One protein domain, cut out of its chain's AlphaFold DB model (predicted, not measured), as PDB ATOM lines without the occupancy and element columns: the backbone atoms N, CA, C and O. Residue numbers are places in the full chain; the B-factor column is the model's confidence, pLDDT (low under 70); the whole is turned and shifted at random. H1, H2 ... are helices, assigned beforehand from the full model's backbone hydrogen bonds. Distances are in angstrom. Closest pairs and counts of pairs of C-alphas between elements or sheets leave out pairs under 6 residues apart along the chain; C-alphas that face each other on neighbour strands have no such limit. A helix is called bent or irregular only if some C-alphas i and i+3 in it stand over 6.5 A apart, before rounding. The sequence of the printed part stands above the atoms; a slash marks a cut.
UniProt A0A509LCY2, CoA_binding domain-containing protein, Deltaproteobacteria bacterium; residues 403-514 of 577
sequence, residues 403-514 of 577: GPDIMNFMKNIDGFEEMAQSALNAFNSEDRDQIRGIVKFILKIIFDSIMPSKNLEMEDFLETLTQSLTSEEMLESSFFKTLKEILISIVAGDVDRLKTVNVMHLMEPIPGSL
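Overview. This is residues 403 to 514 of the 577 residues of the protein "CoA_binding domain-containing protein" of Deltaproteobacteria bacterium (UniProt A0A509LCY2). The longest helix, H3, lies near the middle of a compact ball of mostly crossed helices, with H2 folded back on it as a hairpin on one side and H4 crossing it on another. H6 crosses H2 and, through the short H8 and H9, leads back to H4, making a ring of helices; H7 folds back on the end of H6, H1 and H5 sit at opposite ends, and loop residues 451 to 457 stick out. The printed part has 112 residues with nine named helices, H1 to H9 in chain order, and no named strand: all helix. It is compact, with a radius of gyration of the C-alphas of 13.6 A and spans of 35 by 31 by 24 A.

Along the chain. H3, residues 432 to 450, is 26.6 A long, from C-alpha 432 at (208.550, 185.835, 168.698) to C-alpha 450 at (226.196, 167.061, 162.267). Before it come H1, residues 406 to 411, and H2, residues 416 to 428, 18.2 A long. After it come H4, residues 459 to 469, 15.1 A long, H5, residues 472 to 476, and H6, residues 478 to 491, 20.0 A long. H7, residues 495 to 500, H8, residues 504 to 507, and H9, residues 510 to 514, follow; C-alpha 514 is at (226.757, 184.073, 163.013). H5 is irregular, but only just: C-alphas 473 and 476 are 6.6 A apart.

Arrangement. H3 touches H2, its hairpin partner, through residues 432 to 438 alone, closest at the C-alphas of Ala 426 and Gln 434, 5.9 A, at a steep tilt of 41 degrees, opposite ways. H3 touches H4 through residues 436 to 444 alone, closest at C-alphas 440 and 466, 5.6 A, at a steep tilt of 61 degrees. H4 touches H9, closest at C-alphas 465 and 514, 5.3 A. H6, the hub, touches three helices: H2, closest at C-alphas 420 and 487, 5.4 A, at a steep tilt of 53 degrees; H8, at C-alphas 479 and 506, 4.5 A; and H7, its hairpin partner, at C-alphas 489 and 498, 6.0 A, at a shallow tilt of 18 degrees. H3 and H8 are near each other, and H8 and H9 meet only through their link. H1 and H5 touch no helix. Every O i to N i+4 pair is within hydrogen-bond range in H1, H2, H3, H4, H6 and H9; H7 has 1 of 2, H5 has 0 of 1 but 1 of 2 O i to N i+3 pairs, and H8 is too short for an O i to N i+4 pair.

Size, cuts and confidence. The two C-alphas farthest apart, those of Asn 455 and Ala 492, are 38.0 A apart. The printed part has no cut and no long link. The mean pLDDT of the printed part is 76.9; it is under 70 at residues 403 to 415, 449 to 457, 498 to 499, 501 and 503 to 504.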
ATOM      1  N   GLY A 403     225.270 161.496 153.838       41.34
ATOM      2  CA  GLY A 403     224.892 162.644 154.659       41.34
ATOM      3  C   GLY A 403     224.039 162.132 155.828       41.34
ATOM      4  O   GLY A 403     223.352 161.117 155.658       41.34
ATOM      5  N   PRO A 404     224.106 162.748 157.020       45.97
ATOM      6  CA  PRO A 404     223.259 162.328 158.123       45.97
ATOM      7  C   PRO A 404     221.810 162.324 157.633       45.97
ATOM      8  O   PRO A 404     221.343 163.302 157.047       45.97
ATOM      9  N   ASP A 405     221.118 161.203 157.823       56.47
ATOM     10  CA  ASP A 405     219.689 161.092 157.556       56.47
ATOM     11  C   ASP A 405     218.957 161.867 158.658       56.47
ATOM     12  O   ASP A 405     218.383 161.303 159.589       56.47
ATOM     13  N   ILE A 406     219.075 163.199 158.587       53.00
ATOM     14  CA  ILE A 406     218.472 164.172 159.503       53.00
ATOM     15  C   ILE A 406     216.975 163.876 159.619       53.00
ATOM     16  O   ILE A 406     216.400 164.002 160.690       53.00
ATOM     17  N   MET A 407     216.365 163.385 158.539       54.97
ATOM     18  CA  MET A 407     214.973 162.957 158.482       54.97
ATOM     19  C   MET A 407     214.676 161.746 159.374       54.97
ATOM     20  O   MET A 407     213.719 161.794 160.147       54.97
ATOM     21  N   ASN A 408     215.476 160.679 159.316       57.81
ATOM     22  CA  ASN A 408     215.331 159.561 160.255       57.81
ATOM     23  C   ASN A 408     215.678 159.963 161.695       57.81
ATOM     24  O   ASN A 408     215.034 159.484 162.622       57.81
ATOM     25  N   PHE A 409     216.642 160.864 161.899       56.91
ATOM     26  CA  PHE A 409     216.957 161.381 163.232       56.91
ATOM     27  C   PHE A 409     215.787 162.176 163.832       56.91
ATOM     28  O   PHE A 409     215.356 161.887 164.944       56.91
ATOM     29  N   MET A 410     215.220 163.123 163.079       57.75
ATOM     30  CA  MET A 410     214.103 163.966 163.514       57.75
ATOM     31  C   MET A 410     212.832 163.156 163.799       57.75
ATOM     32  O   MET A 410     212.145 163.430 164.776       57.75
ATOM     33  N   LYS A 411     212.543 162.119 162.999       58.12
ATOM     34  CA  LYS A 411     211.398 161.215 163.225       58.12
ATOM     35  C   LYS A 411     211.517 160.355 164.485       58.12
ATOM     36  O   LYS A 411     210.497 159.886 164.976       58.12
ATOM     37  N   ASN A 412     212.730 160.143 164.992       60.50
ATOM     38  CA  ASN A 412     212.976 159.360 166.204       60.50
ATOM     39  C   ASN A 412     212.924 160.208 167.489       60.50
ATOM     40  O   ASN A 412     213.204 159.691 168.568       60.50
ATOM     41  N   ILE A 413     212.601 161.502 167.387       64.38
ATOM     42  CA  ILE A 413     212.386 162.371 168.547       64.38
ATOM     43  C   ILE A 413     210.952 162.149 169.053       64.38
ATOM     44  O   ILE A 413     209.982 162.422 168.344       64.38
ATOM     45  N   ASP A 414     210.802 161.666 170.286       60.38
ATOM     46  CA  ASP A 414     209.489 161.503 170.919       60.38
ATOM     47  C   ASP A 414     208.753 162.854 171.014       60.38
ATOM     48  O   ASP A 414     209.321 163.856 171.450       60.38
ATOM     49  N   GLY A 415     207.480 162.896 170.600       67.00
ATOM     50  CA  GLY A 415     206.665 164.122 170.609       67.00
ATOM     51  C   GLY A 415     206.966 165.113 169.475       67.00
ATOM     52  O   GLY A 415     206.482 166.245 169.497       67.00
ATOM     53  N   PHE A 416     207.740 164.711 168.461       70.00
ATOM     54  CA  PHE A 416     208.136 165.583 167.351       70.00
ATOM     55  C   PHE A 416     206.957 166.137 166.529       70.00
ATOM     56  O   PHE A 416     207.008 167.291 166.107       70.00
ATOM     57  N   GLU A 417     205.876 165.372 166.335       71.56
ATOM     58  CA  GLU A 417     204.662 165.854 165.647       71.56
ATOM     59  C   GLU A 417     203.927 166.937 166.453       71.56
ATOM     60  O   GLU A 417     203.541 167.969 165.902       71.56
ATOM     61  N   GLU A 418     203.791 166.754 167.772       78.06
ATOM     62  CA  GLU A 418     203.193 167.752 168.670       78.06
ATOM     63  C   GLU A 418     204.041 169.029 168.717       78.06
ATOM     64  O   GLU A 418     203.516 170.145 168.653       78.06
ATOM     65  N   MET A 419     205.367 168.874 168.749       76.31
ATOM     66  CA  MET A 419     206.308 169.982 168.642       76.31
ATOM     67  C   MET A 419     206.176 170.703 167.296       76.31
ATOM     68  O   MET A 419     206.156 171.933 167.267       76.31
ATOM     69  N   ALA A 420     206.055 169.969 166.186       79.75
ATOM     70  CA  ALA A 420     205.895 170.558 164.864       79.75
ATOM     71  C   ALA A 420     204.587 171.358 164.753       79.75
ATOM     72  O   ALA A 420     204.582 172.469 164.218       79.75
ATOM     73  N   GLN A 421     203.498 170.841 165.327       82.69
ATOM     74  CA  GLN A 421     202.215 171.538 165.401       82.69
ATOM     75  C   GLN A 421     202.296 172.808 166.260       82.69
ATOM     76  O   GLN A 421     201.799 173.859 165.850       82.69
ATOM     77  N   SER A 422     202.943 172.733 167.426       82.75
ATOM     78  CA  SER A 422     203.201 173.895 168.285       82.75
ATOM     79  C   SER A 422     204.033 174.952 167.551       82.75
ATOM     80  O   SER A 422     203.692 176.135 167.559       82.75
ATOM     81  N   ALA A 423     205.057 174.519 166.812       81.81
ATOM     82  CA  ALA A 423     205.896 175.412 166.032       81.81
ATOM     83  C   ALA A 423     205.138 176.125 164.910       81.81
ATOM     84  O   ALA A 423     205.282 177.336 164.752       81.81
ATOM     85  N   LEU A 424     204.283 175.417 164.167       83.88
ATOM     86  CA  LEU A 424     203.413 176.053 163.173       83.88
ATOM     87  C   LEU A 424     202.462 177.068 163.800       83.88
ATOM     88  O   LEU A 424     202.249 178.131 163.220       83.88
ATOM     89  N   ASN A 425     201.908 176.767 164.974       85.81
ATOM     90  CA  ASN A 425     201.030 177.698 165.674       85.81
ATOM     91  C   ASN A 425     201.781 178.979 166.051       85.81
ATOM     92  O   ASN A 425     201.283 180.057 165.742       85.81
ATOM     93  N   ALA A 426     202.993 178.861 166.603       85.00
ATOM     94  CA  ALA A 426     203.854 180.000 166.921       85.00
ATOM     95  C   ALA A 426     204.174 180.857 165.684       85.00
ATOM     96  O   ALA A 426     204.130 182.086 165.743       85.00
ATOM     97  N   PHE A 427     204.446 180.217 164.540       83.44
ATOM     98  CA  PHE A 427     204.664 180.920 163.273       83.44
ATOM     99  C   PHE A 427     203.418 181.640 162.762       83.44
ATOM    100  O   PHE A 427     203.538 182.742 162.235       83.44
ATOM    101  N   ASN A 428     202.239 181.034 162.904       84.75
ATOM    102  CA  ASN A 428     200.970 181.620 162.470       84.75
ATOM    103  C   ASN A 428     200.497 182.751 163.393       84.75
ATOM    104  O   ASN A 428     199.810 183.659 162.935       84.75
ATOM    105  N   SER A 429     200.839 182.690 164.682       85.25
ATOM    106  CA  SER A 429     200.527 183.731 165.665       85.25
ATOM    107  C   SER A 429     201.606 184.809 165.780       85.25
ATOM    108  O   SER A 429     201.452 185.713 166.596       85.25
ATOM    109  N   GLU A 430     202.695 184.694 165.015       83.69
ATOM    110  CA  GLU A 430     203.872 185.572 165.072       83.69
ATOM    111  C   GLU A 430     204.459 185.730 166.494       83.69
ATOM    112  O   GLU A 430     205.023 186.770 166.840       83.69
ATOM    113  N   ASP A 431     204.361 184.686 167.329       86.94
ATOM    114  CA  ASP A 431     204.885 184.700 168.701       86.94
ATOM    115  C   ASP A 431     206.416 184.582 168.675       86.94
ATOM    116  O   ASP A 431     206.989 183.504 168.494       86.94
ATOM    117  N   ARG A 432     207.091 185.723 168.828       84.69
ATOM    118  CA  ARG A 432     208.550 185.835 168.698       84.69
ATOM    119  C   ARG A 432     209.313 185.016 169.731       84.69
ATOM    120  O   ARG A 432     210.342 184.440 169.377       84.69
ATOM    121  N   ASP A 433     208.828 184.943 170.965       85.94
ATOM    122  CA  ASP A 433     209.520 184.222 172.035       85.94
ATOM    123  C   ASP A 433     209.433 182.711 171.804       85.94
ATOM    124  O   ASP A 433     210.437 182.000 171.917       85.94
ATOM    125  N   GLN A 434     208.265 182.221 171.375       84.75
ATOM    126  CA  GLN A 434     208.111 180.818 170.986       84.75
ATOM    127  C   GLN A 434     208.952 180.471 169.756       84.75
ATOM    128  O   GLN A 434     209.675 179.471 169.778       84.75
ATOM    129  N   ILE A 435     208.924 181.310 168.710       86.50
ATOM    130  CA  ILE A 435     209.747 181.124 167.504       86.50
ATOM    131  C   ILE A 435     211.230 181.029 167.883       86.50
ATOM    132  O   ILE A 435     211.924 180.124 167.421       86.50
ATOM    133  N   ARG A 436     211.714 181.913 168.764       87.94
ATOM    134  CA  ARG A 436     213.097 181.897 169.256       87.94
ATOM    135  C   ARG A 436     213.446 180.582 169.951       87.94
ATOM    136  O   ARG A 436     214.479 179.989 169.640       87.94
ATOM    137  N   GLY A 437     212.572 180.092 170.832       86.81
ATOM    138  CA  GLY A 437     212.748 178.804 171.508       86.81
ATOM    139  C   GLY A 437     212.835 177.621 170.534       86.81
ATOM    140  O   GLY A 437     213.722 176.776 170.664       86.81
ATOM    141  N   ILE A 438     211.970 177.599 169.516       85.44
ATOM    142  CA  ILE A 438     211.951 176.561 168.473       85.44
ATOM    143  C   ILE A 438     213.233 176.596 167.637       85.44
ATOM    144  O   ILE A 438     213.858 175.559 167.422       85.44
ATOM    145  N   VAL A 439     213.654 177.782 167.192       87.62
ATOM    146  CA  VAL A 439     214.888 177.943 166.410       87.62
ATOM    147  C   VAL A 439     216.102 177.491 167.220       87.62
ATOM    148  O   VAL A 439     216.910 176.718 166.706       87.62
ATOM    149  N   LYS A 440     216.200 177.877 168.500       87.88
ATOM    150  CA  LYS A 440     217.285 177.436 169.394       87.88
ATOM    151  C   LYS A 440     217.335 175.914 169.525       87.88
ATOM    152  O   LYS A 440     218.412 175.322 169.447       87.88
ATOM    153  N   PHE A 441     216.175 175.276 169.684       84.19
ATOM    154  CA  PHE A 441     216.065 173.820 169.757       84.19
ATOM    155  C   PHE A 441     216.523 173.133 168.460       84.19
ATOM    156  O   PHE A 441     217.304 172.183 168.505       84.19
ATOM    157  N   ILE A 442     216.104 173.646 167.300       80.56
ATOM    158  CA  ILE A 442     216.508 173.112 165.989       80.56
ATOM    159  C   ILE A 442     218.011 173.264 165.768       80.56
ATOM    160  O   ILE A 442     218.662 172.319 165.327       80.56
ATOM    161  N   LEU A 443     218.586 174.424 166.094       81.06
ATOM    162  CA  LEU A 443     220.027 174.634 165.989       81.06
ATOM    163  C   LEU A 443     220.785 173.640 166.863       81.06
ATOM    164  O   LEU A 443     221.731 173.022 166.385       81.06
ATOM    165  N   LYS A 444     220.338 173.428 168.106       81.56
ATOM    166  CA  LYS A 444     220.933 172.427 168.995       81.56
ATOM    167  C   LYS A 444     220.947 171.038 168.351       81.56
ATOM    168  O   LYS A 444     222.001 170.417 168.312       81.56
ATOM    169  N   ILE A 445     219.831 170.602 167.760       76.00
ATOM    170  CA  ILE A 445     219.768 169.339 167.007       76.00
ATOM    171  C   ILE A 445     220.783 169.317 165.858       76.00
ATOM    172  O   ILE A 445     221.538 168.358 165.730       76.00
ATOM    173  N   ILE A 446     220.824 170.365 165.030       74.00
ATOM    174  CA  ILE A 446     221.739 170.446 163.881       74.00
ATOM    175  C   ILE A 446     223.197 170.310 164.343       74.00
ATOM    176  O   ILE A 446     223.951 169.520 163.772       74.00
ATOM    177  N   PHE A 447     223.593 171.050 165.380       75.56
ATOM    178  CA  PHE A 447     224.954 171.005 165.907       75.56
ATOM    179  C   PHE A 447     225.271 169.655 166.566       75.56
ATOM    180  O   PHE A 447     226.317 169.086 166.266       75.56
ATOM    181  N   ASP A 448     224.359 169.082 167.355       72.44
ATOM    182  CA  ASP A 448     224.561 167.779 168.005       72.44
ATOM    183  C   ASP A 448     224.647 166.623 166.985       72.44
ATOM    184  O   ASP A 448     225.438 165.693 167.159       72.44
ATOM    185  N   SER A 449     223.859 166.666 165.904       65.94
ATOM    186  CA  SER A 449     223.791 165.594 164.898       65.94
ATOM    187  C   SER A 449     224.880 165.662 163.826       65.94
ATOM    188  O   SER A 449     225.318 164.621 163.337       65.94
ATOM    189  N   ILE A 450     225.290 166.865 163.414       63.09
ATOM    190  CA  ILE A 450     226.196 167.061 162.267       63.09
ATOM    191  C   ILE A 450     227.610 167.433 162.733       63.09
ATOM    192  O   ILE A 450     228.582 167.191 162.016       63.09
ATOM    193  N   MET A 451     227.748 168.009 163.931       66.56
ATOM    194  CA  MET A 451     229.001 168.584 164.424       66.56
ATOM    195  C   MET A 451     229.249 168.257 165.908       66.56
ATOM    196  O   MET A 451     229.310 169.166 166.737       66.56
ATOM    197  N   PRO A 452     229.415 166.971 166.269       62.84
ATOM    198  CA  PRO A 452     229.617 166.583 167.660       62.84
ATOM    199  C   PRO A 452     230.872 167.257 168.239       62.84
ATOM    200  O   PRO A 452     231.980 167.060 167.735       62.84
ATOM    201  N   SER A 453     230.694 168.038 169.309       65.75
ATOM    202  CA  SER A 453     231.776 168.737 170.016       65.75
ATOM    203  C   SER A 453     232.098 168.066 171.349       65.75
ATOM    204  O   SER A 453     231.226 167.491 172.001       65.75
ATOM    205  N   LYS A 454     233.366 168.129 171.768       59.47
ATOM    206  CA  LYS A 454     233.852 167.439 172.976       59.47
ATOM    207  C   LYS A 454     233.672 168.223 174.281       59.47
ATOM    208  O   LYS A 454     233.807 167.613 175.337       59.47
ATOM    209  N   ASN A 455     233.365 169.525 174.231       54.91
ATOM    210  CA  ASN A 455     233.343 170.402 175.410       54.91
ATOM    211  C   ASN A 455     232.077 171.279 175.473       54.91
ATOM    212  O   ASN A 455     231.790 172.064 174.570       54.91
ATOM    213  N   LEU A 456     231.344 171.129 176.579       53.44
ATOM    214  CA  LEU A 456     230.117 171.839 176.952       53.44
ATOM    215  C   LEU A 456     230.413 173.294 177.331       53.44
ATOM    216  O   LEU A 456     230.973 173.505 178.392       53.44
ATOM    217  N   GLU A 457     230.021 174.248 176.480       61.28
ATOM    218  CA  GLU A 457     229.398 175.555 176.799       61.28
ATOM    219  C   GLU A 457     228.869 176.152 175.473       61.28
ATOM    220  O   GLU A 457     229.430 177.085 174.904       61.28
ATOM    221  N   MET A 458     227.821 175.530 174.914       71.19
ATOM    222  CA  MET A 458     227.204 175.945 173.639       71.19
ATOM    223  C   MET A 458     226.072 176.955 173.803       71.19
ATOM    224  O   MET A 458     225.610 177.513 172.812       71.19
ATOM    225  N   GLU A 459     225.610 177.177 175.031       79.25
ATOM    226  CA  GLU A 459     224.406 177.955 175.323       79.25
ATOM    227  C   GLU A 459     224.505 179.381 174.759       79.25
ATOM    228  O   GLU A 459     223.629 179.799 174.004       79.25
ATOM    229  N   ASP A 460     225.613 180.076 175.031       77.38
ATOM    230  CA  ASP A 460     225.848 181.459 174.593       77.38
ATOM    231  C   ASP A 460     226.040 181.582 173.075       77.38
ATOM    232  O   ASP A 460     225.568 182.540 172.449       77.38
ATOM    233  N   PHE A 461     226.706 180.598 172.466       80.25
ATOM    234  CA  PHE A 461     226.895 180.537 171.017       80.25
ATOM    235  C   PHE A 461     225.554 180.321 170.305       80.25
ATOM    236  O   PHE A 461     225.208 181.052 169.374       80.25
ATOM    237  N   LEU A 462     224.768 179.345 170.776       84.94
ATOM    238  CA  LEU A 462     223.433 179.067 170.254       84.94
ATOM    239  C   LEU A 462     222.502 180.257 170.469       84.94
ATOM    240  O   LEU A 462     221.711 180.557 169.582       84.94
ATOM    241  N   GLU A 463     222.605 180.954 171.599       86.31
ATOM    242  CA  GLU A 463     221.816 182.156 171.869       86.31
ATOM    243  C   GLU A 463     222.160 183.288 170.894       86.31
ATOM    244  O   GLU A 463     221.258 183.859 170.285       86.31
ATOM    245  N   THR A 464     223.452 183.557 170.674       83.94
ATOM    246  CA  THR A 464     223.918 184.586 169.724       83.94
ATOM    247  C   THR A 464     223.416 184.293 168.306       83.94
ATOM    248  O   THR A 464     222.875 185.170 167.629       83.94
ATOM    249  N   LEU A 465     223.537 183.039 167.864       86.00
ATOM    250  CA  LEU A 465     223.081 182.613 166.543       86.00
ATOM    251  C   LEU A 465     221.552 182.658 166.413       86.00
ATOM    252  O   LEU A 465     221.032 183.122 165.399       86.00
ATOM    253  N   THR A 466     220.833 182.214 167.445       89.38
ATOM    254  CA  THR A 466     219.365 182.231 167.491       89.38
ATOM    255  C   THR A 466     218.848 183.664 167.428       89.38
ATOM    256  O   THR A 466     217.926 183.948 166.668       89.38
ATOM    257  N   GLN A 467     219.444 184.584 168.190       87.69
ATOM    258  CA  GLN A 467     219.072 185.995 168.166       87.69
ATOM    259  C   GLN A 467     219.201 186.591 166.763       87.69
ATOM    260  O   GLN A 467     218.280 187.255 166.295       87.69
ATOM    261  N   SER A 468     220.316 186.323 166.079       86.81
ATOM    262  CA  SER A 468     220.536 186.843 164.729       86.81
ATOM    263  C   SER A 468     219.583 186.218 163.705       86.81
ATOM    264  O   SER A 468     218.941 186.941 162.939       86.81
ATOM    265  N   LEU A 469     219.408 184.890 163.741       87.38
ATOM    266  CA  LEU A 469     218.488 184.180 162.848       87.38
ATOM    267  C   LEU A 469     217.036 184.599 163.062       87.38
ATOM    268  O   LEU A 469     216.287 184.625 162.105       87.38
ATOM    269  N   THR A 470     216.619 184.943 164.279       88.19
ATOM    270  CA  THR A 470     215.229 185.347 164.571       88.19
ATOM    271  C   THR A 470     214.963 186.849 164.432       88.19
ATOM    272  O   THR A 470     213.856 187.308 164.738       88.19
ATOM    273  N   SER A 471     215.944 187.617 163.944       86.25
ATOM    274  CA  SER A 471     215.763 189.037 163.632       86.25
ATOM    275  C   SER A 471     214.658 189.253 162.589       86.25
ATOM    276  O   SER A 471     214.312 188.362 161.812       86.25
ATOM    277  N   GLU A 472     214.058 190.446 162.587       84.31
ATOM    278  CA  GLU A 472     212.928 190.776 161.707       84.31
ATOM    279  C   GLU A 472     213.252 190.551 160.226       84.31
ATOM    280  O   GLU A 472     212.478 189.915 159.518       84.31
ATOM    281  N   GLU A 473     214.436 190.983 159.795       82.50
ATOM    282  CA  GLU A 473     214.928 190.827 158.423       82.50
ATOM    283  C   GLU A 473     215.103 189.357 158.021       82.50
ATOM    284  O   GLU A 473     214.924 189.000 156.858       82.50
ATOM    285  N   MET A 474     215.421 188.490 158.984       86.88
ATOM    286  CA  MET A 474     215.695 187.080 158.731       86.88
ATOM    287  C   MET A 474     214.435 186.216 158.699       86.88
ATOM    288  O   MET A 474     214.516 185.090 158.223       86.88
ATOM    289  N   LEU A 475     213.263 186.702 159.122       83.88
ATOM    290  CA  LEU A 475     212.030 185.898 159.086       83.88
ATOM    291  C   LEU A 475     211.586 185.484 157.674       83.88
ATOM    292  O   LEU A 475     210.882 184.487 157.519       83.88
ATOM    293  N   GLU A 476     212.008 186.231 156.655       83.69
ATOM    294  CA  GLU A 476     211.726 185.955 155.242       83.69
ATOM    295  C   GLU A 476     212.851 185.168 154.549       83.69
ATOM    296  O   GLU A 476     212.809 184.940 153.333       83.69
ATOM    297  N   SER A 477     213.860 184.747 155.314       85.69
ATOM    298  CA  SER A 477     215.019 184.003 154.819       85.69
ATOM    299  C   SER A 477     214.647 182.599 154.340       85.69
ATOM    300  O   SER A 477     213.593 182.039 154.679       85.69
ATOM    301  N   SER A 478     215.537 182.000 153.552       84.00
ATOM    302  CA  SER A 478     215.419 180.608 153.122       84.00
ATOM    303  C   SER A 478     215.314 179.651 154.315       84.00
ATOM    304  O   SER A 478     214.548 178.689 154.242       84.00
ATOM    305  N   PHE A 479     215.945 179.977 155.452       85.62
ATOM    306  CA  PHE A 479     215.835 179.217 156.699       85.62
ATOM    307  C   PHE A 479     214.375 179.048 157.128       85.62
ATOM    308  O   PHE A 479     213.903 177.926 157.300       85.62
ATOM    309  N   PHE A 480     213.623 180.143 157.268       85.94
ATOM    310  CA  PHE A 480     212.237 180.059 157.736       85.94
ATOM    311  C   PHE A 480     211.289 179.507 156.687       85.94
ATOM    312  O   PHE A 480     210.362 178.781 157.041       85.94
ATOM    313  N   LYS A 481     211.513 179.817 155.407       86.81
ATOM    314  CA  LYS A 481     210.718 179.248 154.310       86.81
ATOM    315  C   LYS A 481     210.829 177.727 154.301       86.81
ATOM    316  O   LYS A 481     209.809 177.040 154.326       86.81
ATOM    317  N   THR A 482     212.054 177.208 154.356       84.88
ATOM    318  CA  THR A 482     212.315 175.768 154.403       84.88
ATOM    319  C   THR A 482     211.843 175.150 155.718       84.88
ATOM    320  O   THR A 482     211.228 174.087 155.696       84.88
ATOM    321  N   LEU A 483     212.033 175.822 156.859       85.69
ATOM    322  CA  LEU A 483     211.544 175.332 158.148       85.69
ATOM    323  C   LEU A 483     210.016 175.196 158.159       85.69
ATOM    324  O   LEU A 483     209.501 174.144 158.531       85.69
ATOM    325  N   LYS A 484     209.282 176.218 157.705       86.06
ATOM    326  CA  LYS A 484     207.816 176.168 157.588       86.06
ATOM    327  C   LYS A 484     207.373 175.033 156.669       86.06
ATOM    328  O   LYS A 484     206.434 174.320 157.003       86.06
ATOM    329  N   GLU A 485     208.052 174.832 155.542       84.88
ATOM    330  CA  GLU A 485     207.731 173.743 154.618       84.88
ATOM    331  C   GLU A 485     207.918 172.355 155.251       84.88
ATOM    332  O   GLU A 485     207.042 171.497 155.109       84.88
ATOM    333  N   ILE A 486     209.004 172.151 156.003       81.50
ATOM    334  CA  ILE A 486     209.256 170.910 156.750       81.50
ATOM    335  C   ILE A 486     208.152 170.682 157.779       81.50
ATOM    336  O   ILE A 486     207.537 169.617 157.796       81.50
ATOM    337  N   LEU A 487     207.854 171.697 158.594       83.25
ATOM    338  CA  LEU A 487     206.837 171.618 159.642       83.25
ATOM    339  C   LEU A 487     205.442 171.311 159.075       83.25
ATOM    340  O   LEU A 487     204.763 170.421 159.582       83.25
ATOM    341  N   ILE A 488     205.035 171.986 157.991       85.38
ATOM    342  CA  ILE A 488     203.759 171.727 157.296       85.38
ATOM    343  C   ILE A 488     203.695 170.279 156.814       85.38
ATOM    344  O   ILE A 488     202.669 169.618 156.963       85.38
ATOM    345  N   SER A 489     204.783 169.785 156.227       81.31
ATOM    346  CA  SER A 489     204.803 168.446 155.642       81.31
ATOM    347  C   SER A 489     204.790 167.352 156.716       81.31
ATOM    348  O   SER A 489     204.148 166.323 156.518       81.31
ATOM    349  N   ILE A 490     205.418 167.589 157.876       79.94
ATOM    350  CA  ILE A 490     205.333 166.701 159.050       79.94
ATOM    351  C   ILE A 490     203.896 166.632 159.564       79.94
ATOM    352  O   ILE A 490     203.348 165.542 159.677       79.94
ATOM    353  N   VAL A 491     203.269 167.783 159.824       81.75
ATOM    354  CA  VAL A 491     201.898 167.843 160.359       81.75
ATOM    355  C   VAL A 491     200.877 167.228 159.396       81.75
ATOM    356  O   VAL A 491     199.907 166.613 159.829       81.75
ATOM    357  N   ALA A 492     201.102 167.348 158.087       83.19
ATOM    358  CA  ALA A 492     200.260 166.720 157.071       83.19
ATOM    359  C   ALA A 492     200.516 165.209 156.886       83.19
ATOM    360  O   ALA A 492     199.781 164.564 156.140       83.19
ATOM    361  N   GLY A 493     201.563 164.644 157.503       78.44
ATOM    362  CA  GLY A 493     202.011 163.273 157.243       78.44
ATOM    363  C   GLY A 493     202.519 163.048 155.807       78.44
ATOM    364  O   GLY A 493     202.562 161.911 155.335       78.44
ATOM    365  N   ASP A 494     202.894 164.115 155.093       78.00
ATOM    366  CA  ASP A 494     203.266 164.093 153.674       78.00
ATOM    367  C   ASP A 494     204.756 163.762 153.496       78.00
ATOM    368  O   ASP A 494     205.632 164.620 153.332       78.00
ATOM    369  N   VAL A 495     205.053 162.465 153.564       70.19
ATOM    370  CA  VAL A 495     206.420 161.932 153.473       70.19
ATOM    371  C   VAL A 495     207.060 162.190 152.106       70.19
ATOM    372  O   VAL A 495     208.283 162.315 152.029       70.19
ATOM    373  N   ASP A 496     206.276 162.272 151.033       71.19
ATOM    374  CA  ASP A 496     206.815 162.483 149.689       71.19
ATOM    375  C   ASP A 496     207.192 163.943 149.456       71.19
ATOM    376  O   ASP A 496     208.271 164.209 148.921       71.19
ATOM    377  N   ARG A 497     206.397 164.892 149.964       72.75
ATOM    378  CA  ARG A 497     206.782 166.306 149.986       72.75
ATOM    379  C   ARG A 497     208.044 166.541 150.811       72.75
ATOM    380  O   ARG A 497     208.939 167.247 150.352       72.75
ATOM    381  N   LEU A 498     208.186 165.876 151.960       67.25
ATOM    382  CA  LEU A 498     209.401 165.974 152.782       67.25
ATOM    383  C   LEU A 498     210.673 165.549 152.032       67.25
ATOM    384  O   LEU A 498     211.708 166.187 152.192       67.25
ATOM    385  N   LYS A 499     210.607 164.519 151.177       69.81
ATOM    386  CA  LYS A 499     211.761 164.076 150.367       69.81
ATOM    387  C   LYS A 499     212.202 165.111 149.331       69.81
ATOM    388  O   LYS A 499     213.342 165.058 148.879       69.81
ATOM    389  N   THR A 500     211.310 166.016 148.928       73.44
ATOM    390  CA  THR A 500     211.622 167.076 147.956       73.44
ATOM    391  C   THR A 500     212.223 168.328 148.588       73.44
ATOM    392  O   THR A 500     212.749 169.174 147.865       73.44
ATOM    393  N   VAL A 501     212.194 168.448 149.920       69.81
ATOM    394  CA  VAL A 501     212.747 169.612 150.612       69.81
ATOM    395  C   VAL A 501     214.273 169.571 150.577       69.81
ATOM    396  O   VAL A 501     214.904 168.631 151.062       69.81
ATOM    397  N   ASN A 502     214.887 170.637 150.064       72.69
ATOM    398  CA  ASN A 502     216.332 170.805 150.142       72.69
ATOM    399  C   ASN A 502     216.741 171.302 151.537       72.69
ATOM    400  O   ASN A 502     216.791 172.504 151.794       72.69
ATOM    401  N   VAL A 503     217.069 170.370 152.432       69.69
ATOM    402  CA  VAL A 503     217.496 170.660 153.813       69.69
ATOM    403  C   VAL A 503     218.739 171.561 153.866       69.69
ATOM    404  O   VAL A 503     218.918 172.286 154.841       69.69
ATOM    405  N   MET A 504     219.562 171.611 152.809       69.31
ATOM    406  CA  MET A 504     220.716 172.519 152.758       69.31
ATOM    407  C   MET A 504     220.320 173.995 152.879       69.31
ATOM    408  O   MET A 504     221.089 174.772 153.440       69.31
ATOM    409  N   HIS A 505     219.113 174.379 152.452       76.12
ATOM    410  CA  HIS A 505     218.615 175.750 152.612       76.12
ATOM    411  C   HIS A 505     218.390 176.140 154.088       76.12
ATOM    412  O   HIS A 505     218.425 177.323 154.408       76.12
ATOM    413  N   LEU A 506     218.238 175.180 155.018       75.56
ATOM    414  CA  LEU A 506     218.279 175.477 156.461       75.56
ATOM    415  C   LEU A 506     219.687 175.846 156.940       75.56
ATOM    416  O   LEU A 506     219.843 176.499 157.964       75.56
ATOM    417  N   MET A 507     220.729 175.396 156.247       75.81
ATOM    418  CA  MET A 507     222.103 175.649 156.669       75.81
ATOM    419  C   MET A 507     222.663 176.927 156.049       75.81
ATOM    420  O   MET A 507     223.477 177.595 156.678       75.81
ATOM    421  N   GLU A 508     222.231 177.294 154.843       78.19
ATOM    422  CA  GLU A 508     222.785 178.429 154.093       78.19
ATOM    423  C   GLU A 508     222.813 179.764 154.861       78.19
ATOM    424  O   GLU A 508     223.848 180.430 154.796       78.19
ATOM    425  N   PRO A 509     221.777 180.157 155.631       83.56
ATOM    426  CA  PRO A 509     221.795 181.440 156.341       83.56
ATOM    427  C   PRO A 509     222.594 181.440 157.652       83.56
ATOM    428  O   PRO A 509     222.883 182.511 158.194       83.56
ATOM    429  N   ILE A 510     222.972 180.270 158.178       82.69
ATOM    430  CA  ILE A 510     223.654 180.135 159.477       82.69
ATOM    431  C   ILE A 510     225.010 180.877 159.523       82.69
ATOM    432  O   ILE A 510     225.236 181.600 160.494       82.69
ATOM    433  N   PRO A 511     225.916 180.779 158.523       83.06
ATOM    434  CA  PRO A 511     227.219 181.430 158.560       83.06
ATOM    435  C   PRO A 511     227.104 182.941 158.621       83.06
ATOM    436  O   PRO A 511     227.755 183.588 159.440       83.06
ATOM    437  N   GLY A 512     226.237 183.484 157.766       87.94
ATOM    438  CA  GLY A 512     226.016 184.911 157.710       87.94
ATOM    439  C   GLY A 512     225.365 185.434 158.981       87.94
ATOM    440  O   GLY A 512     225.790 186.465 159.491       87.94
ATOM    441  N   SER A 513     224.418 184.682 159.549       88.75
ATOM    442  CA  SER A 513     223.774 185.037 160.820       88.75
ATOM    443  C   SER A 513     224.755 185.001 161.990       88.75
ATOM    444  O   SER A 513     224.713 185.866 162.857       88.75
ATOM    445  N   LEU A 514     225.702 184.058 162.005       88.50
ATOM    446  CA  LEU A 514     226.757 184.073 163.013       88.50
ATOM    447  C   LEU A 514     227.623 185.331 162.890       88.50
ATOM    448  O   LEU A 514     227.823 186.033 163.876       88.50
TER     449      LEU A 514